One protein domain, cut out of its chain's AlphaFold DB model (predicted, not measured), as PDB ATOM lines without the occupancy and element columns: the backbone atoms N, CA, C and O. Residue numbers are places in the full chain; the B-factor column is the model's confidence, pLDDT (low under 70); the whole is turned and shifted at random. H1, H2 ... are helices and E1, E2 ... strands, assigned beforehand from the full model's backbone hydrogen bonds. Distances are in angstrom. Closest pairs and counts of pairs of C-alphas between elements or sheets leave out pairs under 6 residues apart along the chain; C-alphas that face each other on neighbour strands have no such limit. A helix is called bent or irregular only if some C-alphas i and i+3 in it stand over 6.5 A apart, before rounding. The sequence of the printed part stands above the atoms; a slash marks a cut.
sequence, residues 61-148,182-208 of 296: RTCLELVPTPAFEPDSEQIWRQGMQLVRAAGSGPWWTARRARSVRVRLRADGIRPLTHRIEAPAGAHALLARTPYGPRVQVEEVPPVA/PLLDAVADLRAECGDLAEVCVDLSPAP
ATOM      1  N   ARG A  61     -35.146 -13.091  30.408       88.75
ATOM      2  CA  ARG A  61     -34.652 -14.077  31.373       88.75
ATOM      3  C   ARG A  61     -33.677 -13.448  32.361       88.75
ATOM      4  O   ARG A  61     -32.817 -12.665  31.975       88.75
ATOM      5  N   THR A  62     -33.805 -13.835  33.626       90.94
ATOM      6  CA  THR A  62     -32.820 -13.527  34.669       90.94
ATOM      7  C   THR A  62     -31.767 -14.632  34.681       90.94
ATOM      8  O   THR A  62     -32.084 -15.800  34.417       90.94
ATOM      9  N   CYS A  63     -30.521 -14.257  34.949       92.69
ATOM     10  CA  CYS A  63     -29.403 -15.179  35.077       92.69
ATOM     11  C   CYS A  63     -28.827 -15.032  36.485       92.69
ATOM     12  O   CYS A  63     -28.462 -13.939  36.906       92.69
ATOM     13  N   LEU A  64     -28.779 -16.140  37.215       93.31
ATOM     14  CA  LEU A  64     -28.276 -16.185  38.581       93.31
ATOM     15  C   LEU A  64     -27.059 -17.099  38.632       93.31
ATOM     16  O   LEU A  64     -27.117 -18.228  38.145       93.31
ATOM     17  N   GLU A  65     -25.970 -16.627  39.213       93.06
ATOM     18  CA  GLU A  65     -24.780 -17.421  39.486       93.06
ATOM     19  C   GLU A  65     -24.837 -17.942  40.922       93.06
ATOM     20  O   GLU A  65     -25.123 -17.203  41.863       93.06
ATOM     21  N   LEU A  66     -24.623 -19.248  41.072       91.38
ATOM     22  CA  LEU A  66     -24.517 -19.914  42.358       91.38
ATOM     23  C   LEU A  66     -23.040 -20.094  42.686       91.38
ATOM     24  O   LEU A  66     -22.348 -20.872  42.027       91.38
ATOM     25  N   VAL A  67     -22.585 -19.404  43.726       89.69
ATOM     26  CA  VAL A  67     -21.212 -19.502  44.223       89.69
ATOM     27  C   VAL A  67     -21.226 -20.339  45.505       89.69
ATOM     28  O   VAL A  67     -21.670 -19.853  46.552       89.69
ATOM     29  N   PRO A  68     -20.819 -21.620  45.447       90.00
ATOM     30  CA  PRO A  68     -20.731 -22.455  46.638       90.00
ATOM     31  C   PRO A  68     -19.549 -22.025  47.513       90.00
ATOM     32  O   PRO A  68     -18.508 -21.598  47.013       90.00
ATOM     33  N   THR A  69     -19.686 -22.166  48.830       87.88
ATOM     34  CA  THR A  69     -18.543 -22.038  49.740       87.88
ATOM     35  C   THR A  69     -17.632 -23.275  49.655       87.88
ATOM     36  O   THR A  69     -18.094 -24.348  49.272       87.88
ATOM     37  N   PRO A  70     -16.348 -23.183  50.055       84.88
ATOM     38  CA  PRO A  70     -15.421 -24.321  49.994       84.88
ATOM     39  C   PRO A  70     -15.853 -25.556  50.804       84.88
ATOM     40  O   PRO A  70     -15.465 -26.666  50.474       84.88
ATOM     41  N   ALA A  71     -16.662 -25.369  51.851       86.12
ATOM     42  CA  ALA A  71     -17.192 -26.443  52.697       86.12
ATOM     43  C   ALA A  71     -18.593 -26.918  52.259       86.12
ATOM     44  O   ALA A  71     -19.353 -27.475  53.057       86.12
ATOM     45  N   PHE A  72     -19.004 -26.606  51.029       88.00
ATOM     46  CA  PHE A  72     -20.328 -26.954  50.541       88.00
ATOM     47  C   PHE A  72     -20.408 -28.431  50.140       88.00
ATOM     48  O   PHE A  72     -19.997 -28.821  49.052       88.00
ATOM     49  N   GLU A  73     -21.032 -29.226  51.004       86.75
ATOM     50  CA  GLU A  73     -21.432 -30.603  50.718       86.75
ATOM     51  C   GLU A  73     -22.964 -30.705  50.807       86.75
ATOM     52  O   GLU A  73     -23.534 -30.597  51.904       86.75
ATOM     53  N   PRO A  74     -23.674 -30.809  49.667       86.50
ATOM     54  CA  PRO A  74     -25.126 -30.883  49.672       86.50
ATOM     55  C   PRO A  74     -25.605 -32.282  50.067       86.50
ATOM     56  O   PRO A  74     -25.204 -33.281  49.474       86.50
ATOM     57  N   ASP A  75     -26.543 -32.345  51.011       90.75
ATOM     58  CA  ASP A  75     -27.271 -33.584  51.286       90.75
ATOM     59  C   ASP A  75     -28.323 -33.865  50.194       90.75
ATOM     60  O   ASP A  75     -28.875 -32.955  49.567       90.75
ATOM     61  N   SER A  76     -28.641 -35.144  50.012       88.81
ATOM     62  CA  SER A  76     -29.689 -35.661  49.133       88.81
ATOM     63  C   SER A  76     -31.025 -34.917  49.265       88.81
ATOM     64  O   SER A  76     -31.652 -34.583  48.253       88.81
ATOM     65  N   GLU A  77     -31.450 -34.572  50.486       90.50
ATOM     66  CA  GLU A  77     -32.685 -33.823  50.702       90.50
ATOM     67  C   GLU A  77     -32.578 -32.389  50.166       90.50
ATOM     68  O   GLU A  77     -33.518 -31.857  49.568       90.50
ATOM     69  N   GLN A  78     -31.423 -31.751  50.349       91.00
ATOM     70  CA  GLN A  78     -31.184 -30.384  49.891       91.00
ATOM     71  C   GLN A  78     -31.161 -30.316  48.365       91.00
ATOM     72  O   GLN A  78     -31.792 -29.429  47.785       91.00
ATOM     73  N   ILE A  79     -30.531 -31.305  47.725       88.81
ATOM     74  CA  ILE A  79     -30.550 -31.481  46.267       88.81
ATOM     75  C   ILE A  79     -31.994 -31.618  45.777       88.81
ATOM     76  O   ILE A  79     -32.405 -30.941  44.832       88.81
ATOM     77  N   TRP A  80     -32.803 -32.440  46.450       89.12
ATOM     78  CA  TRP A  80     -34.207 -32.621  46.091       89.12
ATOM     79  C   TRP A  80     -35.028 -31.333  46.238       89.12
ATOM     80  O   TRP A  80     -35.787 -30.963  45.335       89.12
ATOM     81  N   ARG A  81     -34.860 -30.608  47.351       91.06
ATOM     82  CA  ARG A  81     -35.536 -29.323  47.598       91.06
ATOM     83  C   ARG A  81     -35.166 -28.292  46.533       91.06
ATOM     84  O   ARG A  81     -36.070 -27.640  46.002       91.06
ATOM     85  N   GLN A  82     -33.886 -28.206  46.169       91.62
ATOM     86  CA  GLN A  82     -33.423 -27.346  45.081       91.62
ATOM     87  C   GLN A  82     -34.039 -27.759  43.744       91.62
ATOM     88  O   GLN A  82     -34.581 -26.915  43.033       91.62
ATOM     89  N   GLY A  83     -34.051 -29.052  43.416       89.38
ATOM     90  CA  GLY A  83     -34.697 -29.558  42.203       89.38
ATOM     91  C   GLY A  83     -36.174 -29.154  42.120       89.38
ATOM     92  O   GLY A  83     -36.630 -28.607  41.113       89.38
ATOM     93  N   MET A  84     -36.920 -29.320  43.213       88.25
ATOM     94  CA  MET A  84     -38.326 -28.904  43.301       88.25
ATOM     95  C   MET A  84     -38.522 -27.389  43.182       88.25
ATOM     96  O   MET A  84     -39.579 -26.927  42.737       88.25
ATOM     97  N   GLN A  85     -37.536 -26.603  43.596       92.19
ATOM     98  CA  GLN A  85     -37.537 -25.156  43.452       92.19
ATOM     99  C   GLN A  85     -37.278 -24.735  42.001       92.19
ATOM    100  O   GLN A  85     -38.036 -23.923  41.473       92.19
ATOM    101  N   LEU A  86     -36.322 -25.365  41.310       91.12
ATOM    102  CA  LEU A  86     -36.072 -25.152  39.878       91.12
ATOM    103  C   LEU A  86     -37.304 -25.490  39.024       91.12
ATOM    104  O   LEU A  86     -37.676 -24.730  38.131       91.12
ATOM    105  N   VAL A  87     -38.003 -26.586  39.332       87.19
ATOM    106  CA  VAL A  87     -39.247 -26.954  38.630       87.19
ATOM    107  C   VAL A  87     -40.349 -25.910  38.849       87.19
ATOM    108  O   VAL A  87     -41.083 -25.580  37.914       87.19
ATOM    109  N   ARG A  88     -40.464 -25.356  40.063       87.25
ATOM    110  CA  ARG A  88     -41.411 -24.267  40.360       87.25
ATOM    111  C   ARG A  88     -41.029 -22.968  39.649       87.25
ATOM    112  O   ARG A  88     -41.914 -22.328  39.087       87.25
ATOM    113  N   ALA A  89     -39.741 -22.631  39.602       89.81
ATOM    114  CA  ALA A  89     -39.212 -21.521  38.807       89.81
ATOM    115  C   ALA A  89     -39.551 -21.663  37.319       89.81
ATOM    116  O   ALA A  89     -39.971 -20.699  36.690       89.81
ATOM    117  N   ALA A  90     -39.459 -22.866  36.752       86.75
ATOM    118  CA  ALA A  90     -39.832 -23.092  35.356       86.75
ATOM    119  C   ALA A  90     -41.322 -22.782  35.094       86.75
ATOM    120  O   ALA A  90     -41.714 -22.392  33.997       86.75
ATOM    121  N   GLY A  91     -42.171 -22.900  36.118       83.50
ATOM    122  CA  GLY A  91     -43.594 -22.576  36.055       83.50
ATOM    123  C   GLY A  91     -43.971 -21.115  36.328       83.50
ATOM    124  O   GLY A  91     -45.142 -20.790  36.147       83.50
ATOM    125  N   SER A  92     -43.050 -20.239  36.747       84.25
ATOM    126  CA  SER A  92     -43.377 -18.878  37.224       84.25
ATOM    127  C   SER A  92     -43.623 -17.842  36.114       84.25
ATOM    128  O   SER A  92     -43.895 -16.677  36.396       84.25
ATOM    129  N   GLY A  93     -43.533 -18.249  34.846       81.06
ATOM    130  CA  GLY A  93     -43.792 -17.375  33.703       81.06
ATOM    131  C   GLY A  93     -45.290 -17.092  33.476       81.06
ATOM    132  O   GLY A  93     -46.133 -17.932  33.803       81.06
ATOM    133  N   PRO A  94     -45.645 -15.955  32.844       80.12
ATOM    134  CA  PRO A  94     -47.028 -15.618  32.503       80.12
ATOM    135  C   PRO A  94     -47.727 -16.721  31.703       80.12
ATOM    136  O   PRO A  94     -47.098 -17.346  30.848       80.12
ATOM    137  N   TRP A  95     -49.036 -16.919  31.915       82.00
ATOM    138  CA  TRP A  95     -49.838 -18.006  31.320       82.00
ATOM    139  C   TRP A  95     -49.844 -18.043  29.777       82.00
ATOM    140  O   TRP A  95     -50.039 -19.118  29.205       82.00
ATOM    141  N   TRP A  96     -49.536 -16.924  29.117       80.00
ATOM    142  CA  TRP A  96     -49.415 -16.812  27.660       80.00
ATOM    143  C   TRP A  96     -48.039 -17.222  27.109       80.00
ATOM    144  O   TRP A  96     -47.898 -17.453  25.913       80.00
ATOM    145  N   THR A  97     -47.000 -17.307  27.947       80.56
ATOM    146  CA  THR A  97     -45.643 -17.652  27.500       80.56
ATOM    147  C   THR A  97     -45.572 -19.091  26.993       80.56
ATOM    148  O   THR A  97     -45.948 -20.025  27.706       80.56
ATOM    149  N   ALA A  98     -45.035 -19.280  25.785       76.62
ATOM    150  CA  ALA A  98     -44.847 -20.598  25.197       76.62
ATOM    151  C   ALA A  98     -44.022 -21.513  26.119       76.62
ATOM    152  O   ALA A  98     -43.045 -21.088  26.738       76.62
ATOM    153  N   ARG A  99     -44.367 -22.806  26.166       76.25
ATOM    154  CA  ARG A  99     -43.709 -23.790  27.048       76.25
ATOM    155  C   ARG A  99     -42.190 -23.839  26.865       76.25
ATOM    156  O   ARG A  99     -41.473 -24.002  27.843       76.25
ATOM    157  N   ARG A 100     -41.708 -23.659  25.631       71.62
ATOM    158  CA  ARG A 100     -40.271 -23.635  25.308       71.62
ATOM    159  C   ARG A 100     -39.523 -22.485  25.991       71.62
ATOM    160  O   ARG A 100     -38.366 -22.657  26.339       71.62
ATOM    161  N   ALA A 101     -40.185 -21.350  26.218       79.00
ATOM    162  CA  ALA A 101     -39.616 -20.202  26.928       79.00
ATOM    163  C   ALA A 101     -39.783 -20.298  28.459       79.00
ATOM    164  O   ALA A 101     -39.147 -19.556  29.201       79.00
ATOM    165  N   ARG A 102     -40.601 -21.245  28.941       83.19
ATOM    166  CA  ARG A 102     -40.792 -21.575  30.362       83.19
ATOM    167  C   ARG A 102     -39.854 -22.681  30.850       83.19
ATOM    168  O   ARG A 102     -40.248 -23.505  31.668       83.19
ATOM    169  N   SER A 103     -38.642 -22.769  30.318       88.62
ATOM    170  CA  SER A 103     -37.630 -23.668  30.874       88.62
ATOM    171  C   SER A 103     -36.794 -22.957  31.934       88.62
ATOM    172  O   SER A 103     -36.765 -21.727  31.998       88.62
ATOM    173  N   VAL A 104     -36.110 -23.734  32.758       92.31
ATOM    174  CA  VAL A 104     -34.964 -23.288  33.549       92.31
ATOM    175  C   VAL A 104     -33.752 -24.006  32.986       92.31
ATOM    176  O   VAL A 104     -33.790 -25.226  32.835       92.31
ATOM    177  N   ARG A 105     -32.706 -23.262  32.643       92.38
ATOM    178  CA  ARG A 105     -31.444 -23.823  32.164       92.38
ATOM    179  C   ARG A 105     -30.428 -23.755  33.284       92.38
ATOM    180  O   ARG A 105     -30.159 -22.672  33.791       92.38
ATOM    181  N   VAL A 106     -29.856 -24.895  33.642       92.12
ATOM    182  CA  VAL A 106     -28.655 -24.948  34.476       92.12
ATOM    183  C   VAL A 106     -27.467 -25.074  33.536       92.12
ATOM    184  O   VAL A 106     -27.389 -26.029  32.766       92.12
ATOM    185  N   ARG A 107     -26.579 -24.085  33.555       91.50
ATOM    186  CA  ARG A 107     -25.371 -24.023  32.737       91.50
ATOM    187  C   ARG A 107     -24.173 -24.213  33.652       91.50
ATOM    188  O   ARG A 107     -23.967 -23.434  34.579       91.50
ATOM    189  N   LEU A 108     -23.416 -25.263  33.382       88.44
ATOM    190  CA  LEU A 108     -22.149 -25.559  34.029       88.44
ATOM    191  C   LEU A 108     -21.056 -25.217  33.030       88.44
ATOM    192  O   LEU A 108     -21.049 -25.756  31.920       88.44
ATOM    193  N   ARG A 109     -20.181 -24.285  33.397       86.25
ATOM    194  CA  ARG A 109     -19.136 -23.788  32.503       86.25
ATOM    195  C   ARG A 109     -17.766 -24.038  33.114       86.25
ATOM    196  O   ARG A 109     -17.490 -23.565  34.217       86.25
ATOM    197  N   ALA A 110     -16.934 -24.760  32.369       80.31
ATOM    198  CA  ALA A 110     -15.537 -25.003  32.687       80.31
ATOM    199  C   ALA A 110     -14.676 -24.275  31.650       80.31
ATOM    200  O   ALA A 110     -14.651 -24.646  30.477       80.31
ATOM    201  N   ASP A 111     -14.019 -23.202  32.083       73.19
ATOM    202  CA  ASP A 111     -13.073 -22.422  31.281       73.19
ATOM    203  C   ASP A 111     -11.610 -22.781  31.593       73.19
ATOM    204  O   ASP A 111     -10.712 -22.129  31.075       73.19
ATOM    205  N   GLY A 112     -11.384 -23.781  32.458       69.69
ATOM    206  CA  GLY A 112     -10.084 -24.299  32.911       69.69
ATOM    207  C   GLY A 112      -9.195 -23.314  33.678       69.69
ATOM    208  O   GLY A 112      -8.157 -23.717  34.189       69.69
ATOM    209  N   ILE A 113      -9.605 -22.049  33.800       72.25
ATOM    210  CA  ILE A 113      -8.902 -21.001  34.556       72.25
ATOM    211  C   ILE A 113      -9.642 -20.707  35.864       72.25
ATOM    212  O   ILE A 113      -9.025 -20.408  36.886       72.25
ATOM    213  N   ARG A 114     -10.976 -20.779  35.846       70.69
ATOM    214  CA  ARG A 114     -11.847 -20.563  36.998       70.69
ATOM    215  C   ARG A 114     -12.476 -21.888  37.434       70.69
ATOM    216  O   ARG A 114     -12.665 -22.790  36.614       70.69
ATOM    217  N   PRO A 115     -12.829 -22.019  38.725       71.31
ATOM    218  CA  PRO A 115     -13.621 -23.153  39.184       71.31
ATOM    219  C   PRO A 115     -14.955 -23.231  38.425       71.31
ATOM    220  O   PRO A 115     -15.459 -22.221  37.930       71.31
ATOM    221  N   LEU A 116     -15.530 -24.436  38.353       78.50
ATOM    222  CA  LEU A 116     -16.788 -24.711  37.654       78.50
ATOM    223  C   LEU A 116     -17.891 -23.734  38.096       78.50
ATOM    224  O   LEU A 116     -18.382 -23.790  39.227       78.50
ATOM    225  N   THR A 117     -18.306 -22.855  37.185       83.81
ATOM    226  CA  THR A 117     -19.338 -21.852  37.473       83.81
ATOM    227  C   THR A 117     -20.720 -22.436  37.214       83.81
ATOM    228  O   THR A 117     -20.990 -23.002  36.150       83.81
ATOM    229  N   HIS A 118     -21.598 -22.311  38.209       89.69
ATOM    230  CA  HIS A 118     -22.961 -22.825  38.166       89.69
ATOM    231  C   HIS A 118     -23.917 -21.665  37.917       89.69
ATOM    232  O   HIS A 118     -24.141 -20.838  38.796       89.69
ATOM    233  N   ARG A 119     -24.498 -21.594  36.721       92.56
ATOM    234  CA  ARG A 119     -25.436 -20.529  36.350       92.56
ATOM    235  C   ARG A 119     -26.824 -21.083  36.094       92.56
ATOM    236  O   ARG A 119     -26.984 -22.147  35.503       92.56
ATOM    237  N   ILE A 120     -27.835 -20.348  36.529       93.31
ATOM    238  CA  ILE A 120     -29.243 -20.674  36.343       93.31
ATOM    239  C   ILE A 120     -29.882 -19.561  35.523       93.31
ATOM    240  O   ILE A 120     -30.003 -18.431  35.987       93.31
ATOM    241  N   GLU A 121     -30.337 -19.895  34.321       93.06
ATOM    242  CA  GLU A 121     -31.129 -18.998  33.483       93.06
ATOM    243  C   GLU A 121     -32.610 -19.367  33.623       93.06
ATOM    244  O   GLU A 121     -33.015 -20.509  33.371       93.06
ATOM    245  N   ALA A 122     -33.443 -18.405  34.010       92.12
ATOM    246  CA  ALA A 122     -34.854 -18.641  34.301       92.12
ATOM    247  C   ALA A 122     -35.745 -17.484  33.818       92.12
ATOM    248  O   ALA A 122     -35.251 -16.388  33.545       92.12
ATOM    249  N   PRO A 123     -37.071 -17.687  33.689       90.31
ATOM    250  CA  PRO A 123     -37.999 -16.591  33.403       90.31
ATOM    251  C   PRO A 123     -37.896 -15.485  34.467       90.31
ATOM    252  O   PRO A 123     -37.724 -15.808  35.639       90.31
ATOM    253  N   ALA A 124     -38.078 -14.206  34.108       88.06
ATOM    254  CA  ALA A 124     -38.011 -13.079  35.060       88.06
ATOM    255  C   ALA A 124     -38.814 -13.307  36.354       88.06
ATOM    256  O   ALA A 124     -38.327 -13.051  37.452       88.06
ATOM    257  N   GLY A 125     -40.031 -13.855  36.246       86.12
ATOM    258  CA  GLY A 125     -40.891 -14.136  37.403       86.12
ATOM    259  C   GLY A 125     -40.330 -15.178  38.381       86.12
ATOM    260  O   GLY A 125     -40.842 -15.320  39.488       86.12
ATOM    261  N   ALA A 126     -39.289 -15.926  38.002       90.50
ATOM    262  CA  ALA A 126     -38.599 -16.873  38.875       90.50
ATOM    263  C   ALA A 126     -37.560 -16.208  39.783       90.50
ATOM    264  O   ALA A 126     -37.134 -16.857  40.735       90.50
ATOM    265  N   HIS A 127     -37.164 -14.958  39.516       91.44
ATOM    266  CA  HIS A 127     -36.063 -14.293  40.215       91.44
ATOM    267  C   HIS A 127     -36.230 -14.355  41.740       91.44
ATOM    268  O   HIS A 127     -35.400 -14.940  42.424       91.44
ATOM    269  N   ALA A 128     -37.357 -13.870  42.273       90.75
ATOM    270  CA  ALA A 128     -37.609 -13.846  43.719       90.75
ATOM    271  C   ALA A 128     -37.603 -15.242  44.368       90.75
ATOM    272  O   ALA A 128     -37.280 -15.387  45.548       90.75
ATOM    273  N   LEU A 129     -37.969 -16.272  43.601       91.31
ATOM    274  CA  LEU A 129     -37.954 -17.652  44.062       91.31
ATOM    275  C   LEU A 129     -36.533 -18.214  44.047       91.31
ATOM    276  O   LEU A 129     -36.166 -18.898  44.988       91.31
ATOM    277  N   LEU A 130     -35.732 -17.942  43.018       91.38
ATOM    278  CA  LEU A 130     -34.375 -18.484  42.879       91.38
ATOM    279  C   LEU A 130     -33.317 -17.709  43.671       91.38
ATOM    280  O   LEU A 130     -32.326 -18.304  44.077       91.38
ATOM    281  N   ALA A 131     -33.563 -16.432  43.967       90.75
ATOM    282  CA  ALA A 131     -32.725 -15.617  44.843       90.75
ATOM    283  C   ALA A 131     -32.611 -16.200  46.266       90.75
ATOM    284  O   ALA A 131     -31.692 -15.872  47.009       90.75
ATOM    285  N   ARG A 132     -33.542 -17.080  46.665       90.38
ATOM    286  CA  ARG A 132     -33.550 -17.744  47.975       90.38
ATOM    287  C   ARG A 132     -33.228 -19.220  47.834       90.38
ATOM    288  O   ARG A 132     -34.127 -20.035  47.680       90.38
ATOM    289  N   THR A 133     -31.956 -19.580  47.906       89.69
ATOM    290  CA  THR A 133     -31.523 -20.980  47.808       89.69
ATOM    291  C   THR A 133     -31.886 -21.805  49.062       89.69
ATOM    292  O   THR A 133     -31.760 -21.309  50.184       89.69
ATOM    293  N   PRO A 134     -32.289 -23.084  48.921       88.75
ATOM    294  CA  PRO A 134     -32.512 -23.991  50.043       88.75
ATOM    295  C   PRO A 134     -31.193 -24.460  50.672       88.75
ATOM    296  O   PRO A 134     -31.211 -25.062  51.742       88.75
ATOM    297  N   TYR A 135     -30.050 -24.167  50.042       88.25
ATOM    298  CA  TYR A 135     -28.720 -24.443  50.583       88.25
ATOM    299  C   TYR A 135     -28.295 -23.464  51.694       88.25
ATOM    300  O   TYR A 135     -27.293 -23.704  52.377       88.25
ATOM    301  N   GLY A 136     -29.078 -22.401  51.921       86.31
ATOM    302  CA  GLY A 136     -28.838 -21.414  52.970       86.31
ATOM    303  C   GLY A 136     -27.577 -20.574  52.712       86.31
ATOM    304  O   GLY A 136     -27.228 -20.355  51.554       86.31
ATOM    305  N   PRO A 137     -26.859 -20.122  53.759       87.06
ATOM    306  CA  PRO A 137     -25.705 -19.221  53.619       87.06
ATOM    307  C   PRO A 137     -24.470 -19.881  52.981       87.06
ATOM    308  O   PRO A 137     -23.475 -19.211  52.725       87.06
ATOM    309  N   ARG A 138     -24.513 -21.198  52.732       89.44
ATOM    310  CA  ARG A 138     -23.416 -21.967  52.123       89.44
ATOM    311  C   ARG A 138     -23.337 -21.808  50.604       89.44
ATOM    312  O   ARG A 138     -22.371 -22.252  49.997       89.44
ATOM    313  N   VAL A 139     -24.349 -21.201  49.989       90.62
ATOM    314  CA  VAL A 139     -24.353 -20.877  48.562       90.62
ATOM    315  C   VAL A 139     -24.805 -19.436  48.419       90.62
ATOM    316  O   VAL A 139     -25.920 -19.091  48.806       90.62
ATOM    317  N   GLN A 140     -23.936 -18.598  47.867       90.62
ATOM    318  CA  GLN A 140     -24.284 -17.226  47.527       90.62
ATOM    319  C   GLN A 140     -24.963 -17.214  46.159       90.62
ATOM    320  O   GLN A 140     -24.603 -17.989  45.270       90.62
ATOM    321  N   VAL A 141     -25.987 -16.377  46.022       92.81
ATOM    322  CA  VAL A 141     -26.735 -16.207  44.775       92.81
ATOM    323  C   VAL A 141     -26.509 -14.786  44.301       92.81
ATOM    324  O   VAL A 141     -26.939 -13.843  44.962       92.81
ATOM    325  N   GLU A 142     -25.849 -14.644  43.161       92.19
ATOM    326  CA  GLU A 142     -25.573 -13.349  42.549       92.19
ATOM    327  C   GLU A 142     -26.352 -13.224  41.243       92.19
ATOM    328  O   GLU A 142     -26.423 -14.169  40.457       92.19
ATOM    329  N   GLU A 143     -26.963 -12.066  40.998       91.69
ATOM    330  CA  GLU A 143     -27.530 -11.779  39.683       91.69
ATOM    331  C   GLU A 143     -26.420 -11.320  38.745       91.69
ATOM    332  O   GLU A 143     -25.692 -10.369  39.024       91.69
ATOM    333  N   VAL A 144     -26.295 -12.021  37.622       90.75
ATOM    334  CA  VAL A 144     -25.219 -11.819  36.653       90.75
ATOM    335  C   VAL A 144     -25.857 -11.517  35.302       90.75
ATOM    336  O   VAL A 144     -26.895 -12.093  34.969       90.75
ATOM    337  N   PRO A 145     -25.284 -10.617  34.486       86.25
ATOM    338  CA  PRO A 145     -25.778 -10.408  33.135       86.25
ATOM    339  C   PRO A 145     -25.717 -11.705  32.306       86.25
ATOM    340  O   PRO A 145     -24.880 -12.577  32.565       86.25
ATOM    341  N   PRO A 146     -26.564 -11.833  31.269       80.56
ATOM    342  CA  PRO A 146     -26.473 -12.935  30.323       80.56
ATOM    343  C   PRO A 146     -25.057 -13.056  29.756       80.56
ATOM    344  O   PRO A 146     -24.422 -12.059  29.405       80.56
ATOM    345  N   VAL A 147     -24.561 -14.288  29.652       75.44
ATOM    346  CA  VAL A 147     -23.213 -14.546  29.144       75.44
ATOM    347  C   VAL A 147     -23.161 -14.183  27.665       75.44
ATOM    348  O   VAL A 147     -23.780 -14.849  26.836       75.44
ATOM    349  N   ALA A 148     -22.407 -13.140  27.329       73.75
ATOM    350  CA  ALA A 148     -22.062 -12.843  25.950       73.75
ATOM    351  C   ALA A 148     -21.007 -13.856  25.487       73.75
ATOM    352  O   ALA A 148     -19.824 -13.738  25.815       73.75
ATOM    353  N   PRO A 182     -16.987 -40.918  29.341       81.69
ATOM    354  CA  PRO A 182     -16.564 -40.369  28.051       81.69
ATOM    355  C   PRO A 182     -16.723 -38.845  27.948       81.69
ATOM    356  O   PRO A 182     -15.996 -38.186  27.209       81.69
ATOM    357  N   LEU A 183     -17.692 -38.270  28.672       74.25
ATOM    358  CA  LEU A 183     -17.873 -36.820  28.730       74.25
ATOM    359  C   LEU A 183     -16.802 -36.172  29.606       74.25
ATOM    360  O   LEU A 183     -16.316 -35.100  29.258       74.25
ATOM    361  N   LEU A 184     -16.441 -36.806  30.723       77.06
ATOM    362  CA  LEU A 184     -15.367 -36.334  31.594       77.06
ATOM    363  C   LEU A 184     -14.018 -36.369  30.879       77.06
ATOM    364  O   LEU A 184     -13.308 -35.370  30.924       77.06
ATOM    365  N   ASP A 185     -13.712 -37.451  30.165       82.31
ATOM    366  CA  ASP A 185     -12.478 -37.587  29.385       82.31
ATOM    367  C   ASP A 185     -12.387 -36.483  28.318       82.31
ATOM    368  O   ASP A 185     -11.395 -35.761  28.237       82.31
ATOM    369  N   ALA A 186     -13.477 -36.247  27.580       77.12
ATOM    370  CA  ALA A 186     -13.537 -35.179  26.582       77.12
ATOM    371  C   ALA A 186     -13.394 -33.766  27.183       77.12
ATOM    372  O   ALA A 186     -12.878 -32.867  26.523       77.12
ATOM    373  N   VAL A 187     -13.873 -33.543  28.413       77.44
ATOM    374  CA  VAL A 187     -13.695 -32.269  29.131       77.44
ATOM    375  C   VAL A 187     -12.267 -32.133  29.669       77.44
ATOM    376  O   VAL A 187     -11.733 -31.026  29.677       77.44
ATOM    377  N   ALA A 188     -11.643 -33.231  30.099       80.31
ATOM    378  CA  ALA A 188     -10.269 -33.248  30.592       80.31
ATOM    379  C   ALA A 188      -9.245 -32.923  29.491       80.31
ATOM    380  O   ALA A 188      -8.228 -32.295  29.776       80.31
ATOM    381  N   ASP A 189      -9.547 -33.271  28.239       83.38
ATOM    382  CA  ASP A 189      -8.700 -32.974  27.076       83.38
ATOM    383  C   ASP A 189      -8.726 -31.495  26.633       83.38
ATOM    384  O   ASP A 189      -7.975 -31.097  25.735       83.38
ATOM    385  N   LEU A 190      -9.572 -30.649  27.238       81.56
ATOM    386  CA  LEU A 190      -9.723 -29.249  26.830       81.56
ATOM    387  C   LEU A 190      -8.510 -28.398  27.203       81.56
ATOM    388  O   LEU A 190      -8.085 -28.335  28.356       81.56
ATOM    389  N   ARG A 191      -8.011 -27.628  26.232       84.00
ATOM    390  CA  ARG A 191      -6.896 -26.699  26.427       84.00
ATOM    391  C   ARG A 191      -7.412 -25.285  26.646       84.00
ATOM    392  O   ARG A 191      -7.514 -24.483  25.718       84.00
ATOM    393  N   ALA A 192      -7.706 -24.961  27.900       81.94
ATOM    394  CA  ALA A 192      -8.182 -23.635  28.304       81.94
ATOM    395  C   ALA A 192      -7.269 -22.480  27.849       81.94
ATOM    396  O   ALA A 192      -7.758 -21.420  27.456       81.94
ATOM    397  N   GLU A 193      -5.950 -22.696  27.829       81.81
ATOM    398  CA  GLU A 193      -4.957 -21.725  27.342       81.81
ATOM    399  C   GLU A 193      -5.109 -21.416  25.845       81.81
ATOM    400  O   GLU A 193      -4.902 -20.284  25.412       81.81
ATOM    401  N   CYS A 194      -5.540 -22.404  25.053       82.38
ATOM    402  CA  CYS A 194      -5.883 -22.237  23.639       82.38
ATOM    403  C   CYS A 194      -7.285 -21.632  23.448       82.38
ATOM    404  O   CYS A 194      -7.744 -21.438  22.322       82.38
ATOM    405  N   GLY A 195      -7.963 -21.309  24.551       80.38
ATOM    406  CA  GLY A 195      -9.296 -20.743  24.578       80.38
ATOM    407  C   GLY A 195     -10.409 -21.781  24.556       80.38
ATOM    408  O   GLY A 195     -11.559 -21.357  24.441       80.38
ATOM    409  N   ASP A 196     -10.127 -23.084  24.661       85.00
ATOM    410  CA  ASP A 196     -11.158 -24.128  24.673       85.00
ATOM    411  C   ASP A 196     -12.149 -23.936  25.824       85.00
ATOM    412  O   ASP A 196     -11.850 -23.338  26.859       85.00
ATOM    413  N   LEU A 197     -13.380 -24.397  25.617       86.06
ATOM    414  CA  LEU A 197     -14.463 -24.215  26.572       86.06
ATOM    415  C   LEU A 197     -15.426 -25.392  26.521       86.06
ATOM    416  O   LEU A 197     -15.985 -25.676  25.460       86.06
ATOM    417  N   ALA A 198     -15.695 -25.981  27.685       85.69
ATOM    418  CA  ALA A 198     -16.796 -26.917  27.861       85.69
ATOM    419  C   ALA A 198     -17.982 -26.248  28.532       85.69
ATOM    420  O   ALA A 198     -17.854 -25.546  29.542       85.69
ATOM    421  N   GLU A 199     -19.161 -26.563  28.007       87.81
ATOM    422  CA  GLU A 199     -20.419 -26.182  28.618       87.81
ATOM    423  C   GLU A 199     -21.381 -27.353  28.652       87.81
ATOM    424  O   GLU A 199     -21.714 -27.944  27.625       87.81
ATOM    425  N   VAL A 200     -21.887 -27.637  29.847       87.69
ATOM    426  CA  VAL A 200     -22.962 -28.602  30.048       87.69
ATOM    427  C   VAL A 200     -24.223 -27.823  30.386       87.69
ATOM    428  O   VAL A 200     -24.287 -27.107  31.384       87.69
ATOM    429  N   CYS A 201     -25.231 -27.938  29.524       90.00
ATOM    430  CA  CYS A 201     -26.522 -27.283  29.703       90.00
ATOM    431  C   CYS A 201     -27.601 -28.321  30.002       90.00
ATOM    432  O   CYS A 201     -27.880 -29.190  29.176       90.00
ATOM    433  N   VAL A 202     -28.253 -28.183  31.152       89.88
ATOM    434  CA  VAL A 202     -29.401 -28.999  31.550       89.88
ATOM    435  C   VAL A 202     -30.658 -28.142  31.477       89.88
ATOM    436  O   VAL A 202     -30.854 -27.229  32.279       89.88
ATOM    437  N   ASP A 203     -31.516 -28.442  30.504       90.12
ATOM    438  CA  ASP A 203     -32.778 -27.734  30.291       90.12
ATOM    439  C   ASP A 203     -33.932 -28.452  31.003       90.12
ATOM    440  O   ASP A 203     -34.372 -29.535  30.615       90.12
ATOM    441  N   LEU A 204     -34.471 -27.813  32.039       88.00
ATOM    442  CA  LEU A 204     -35.616 -28.292  32.806       88.00
ATOM    443  C   LEU A 204     -36.889 -27.617  32.298       88.00
ATOM    444  O   LEU A 204     -36.995 -26.392  32.293       88.00
ATOM    445  N   SER A 205     -37.884 -28.405  31.890       84.75
ATOM    446  CA  SER A 205     -39.184 -27.885  31.450       84.75
ATOM    447  C   SER A 205     -40.315 -28.371  32.359       84.75
ATOM    448  O   SER A 205     -40.292 -29.516  32.819       84.75
ATOM    449  N   PRO A 206     -41.340 -27.541  32.618       79.19
ATOM    450  CA  PRO A 206     -42.453 -27.942  33.455       79.19
ATOM    451  C   PRO A 206     -43.261 -29.035  32.750       79.19
ATOM    452  O   PRO A 206     -43.527 -28.970  31.539       79.19
ATOM    453  N   ALA A 207     -43.682 -30.039  33.519       79.50
ATOM    454  CA  ALA A 207     -44.645 -31.027  33.057       79.50
ATOM    455  C   ALA A 207     -46.035 -30.371  32.894       79.50
ATOM    456  O   ALA A 207     -46.407 -29.511  33.700       79.50
ATOM    457  N   PRO A 208     -46.835 -30.752  31.881       77.81
ATOM    458  CA  PRO A 208     -48.178 -30.207  31.713       77.81
ATOM    459  C   PRO A 208     -49.057 -30.519  32.933       77.81
ATOM    460  O   PRO A 208     -49.088 -31.657  33.403       77.81
TER     461      PRO A 208
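Overview. This is residues 61 to 148 and 182 to 208 of the 296 residues of an uncharacterized protein of Actinobacteria bacterium OV450 (UniProt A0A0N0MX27). One strongly twisted sheet of five strands is covered on one face by two helices, H1 and H2, in two layers, helices on one face of a sheet. H1 slopes out from the sheet, and the small helix H3 only grazes the sheet near E5. The printed part has 115 residues with three named helices and five named strands, along the chain E1 H1 E2 E3 H2 E4 H3 E5, of mixed class; the sheet order is E4 E1 E3 E2 E5, antiparallel throughout. It is compact, with a radius of gyration of the C-alphas of 15.2 A and spans of 45 by 32 by 28 A.

Along the chain. Find C-alpha 61 at (-34.652, -14.077, 31.373); from there E1, residues 61 to 68, runs 22.3 A. H1, residues 76 to 90, begins at C-alpha 76 at (-29.689, -35.661, 49.133) and is 21.2 A long. Next come E2, residues 104 to 110, 19.5 A, and E3, residues 117 to 123, 19.8 A. H2, residues 124 to 130, 10.2 A, is irregular: C-alphas 125 and 128 are 7.1 A apart. E4, residues 139 to 143, 13.1 A, precedes the cut; H3, residues 182 to 188, 9.8 A, follows it. E5, residues 198 to 204, 19.5 A, ends at C-alpha 204 at (-35.616, -28.292, 32.806).

Arrangement. Begin at E1: N 62 and O 122 of E3 are 2.9 A apart, and N 67 and O 140 of E4 2.9 A. E2 and E3 form a hairpin, with N 107 and O 119 at 2.8 A; between E2 and E5, N 106 and O 202 are 2.9 A apart. E1, H1, E2 and E3, H2, E4 are split strand-helix-strand units, two strands running the same way with another strand between them, each with a right-handed crossover. H1 is on the sheet at a height of 11.8 A, over E2 and only just over E5, where 3 of its C-alphas fall. H2 is on the same face at a height of 7.9 A. H1 touches H2 with residues 85 to 90 alone, opposite ways at a shallow tilt of 18 degrees; their closest C-alphas, Ala 89 and Ala 126, are 4.7 A apart. H1 and H3 are apart. Every O i to N i+4 pair is within hydrogen-bond range in H1 and H3; in H2 1 of 3 is, beside 3 of 4 O i to N i+3 pairs.

Size, cuts and confidence. The C-alphas of Trp 95 and Glu 193, 45.2 A apart, are the farthest. Residues 149 to 181 are not printed; C-alphas 148 and 182 are 28.1 A apart across the cut. The link H1 to E2, residues 91 to 103, is long. Mean pLDDT of the printed part is 85.8; residue 112 is under 70.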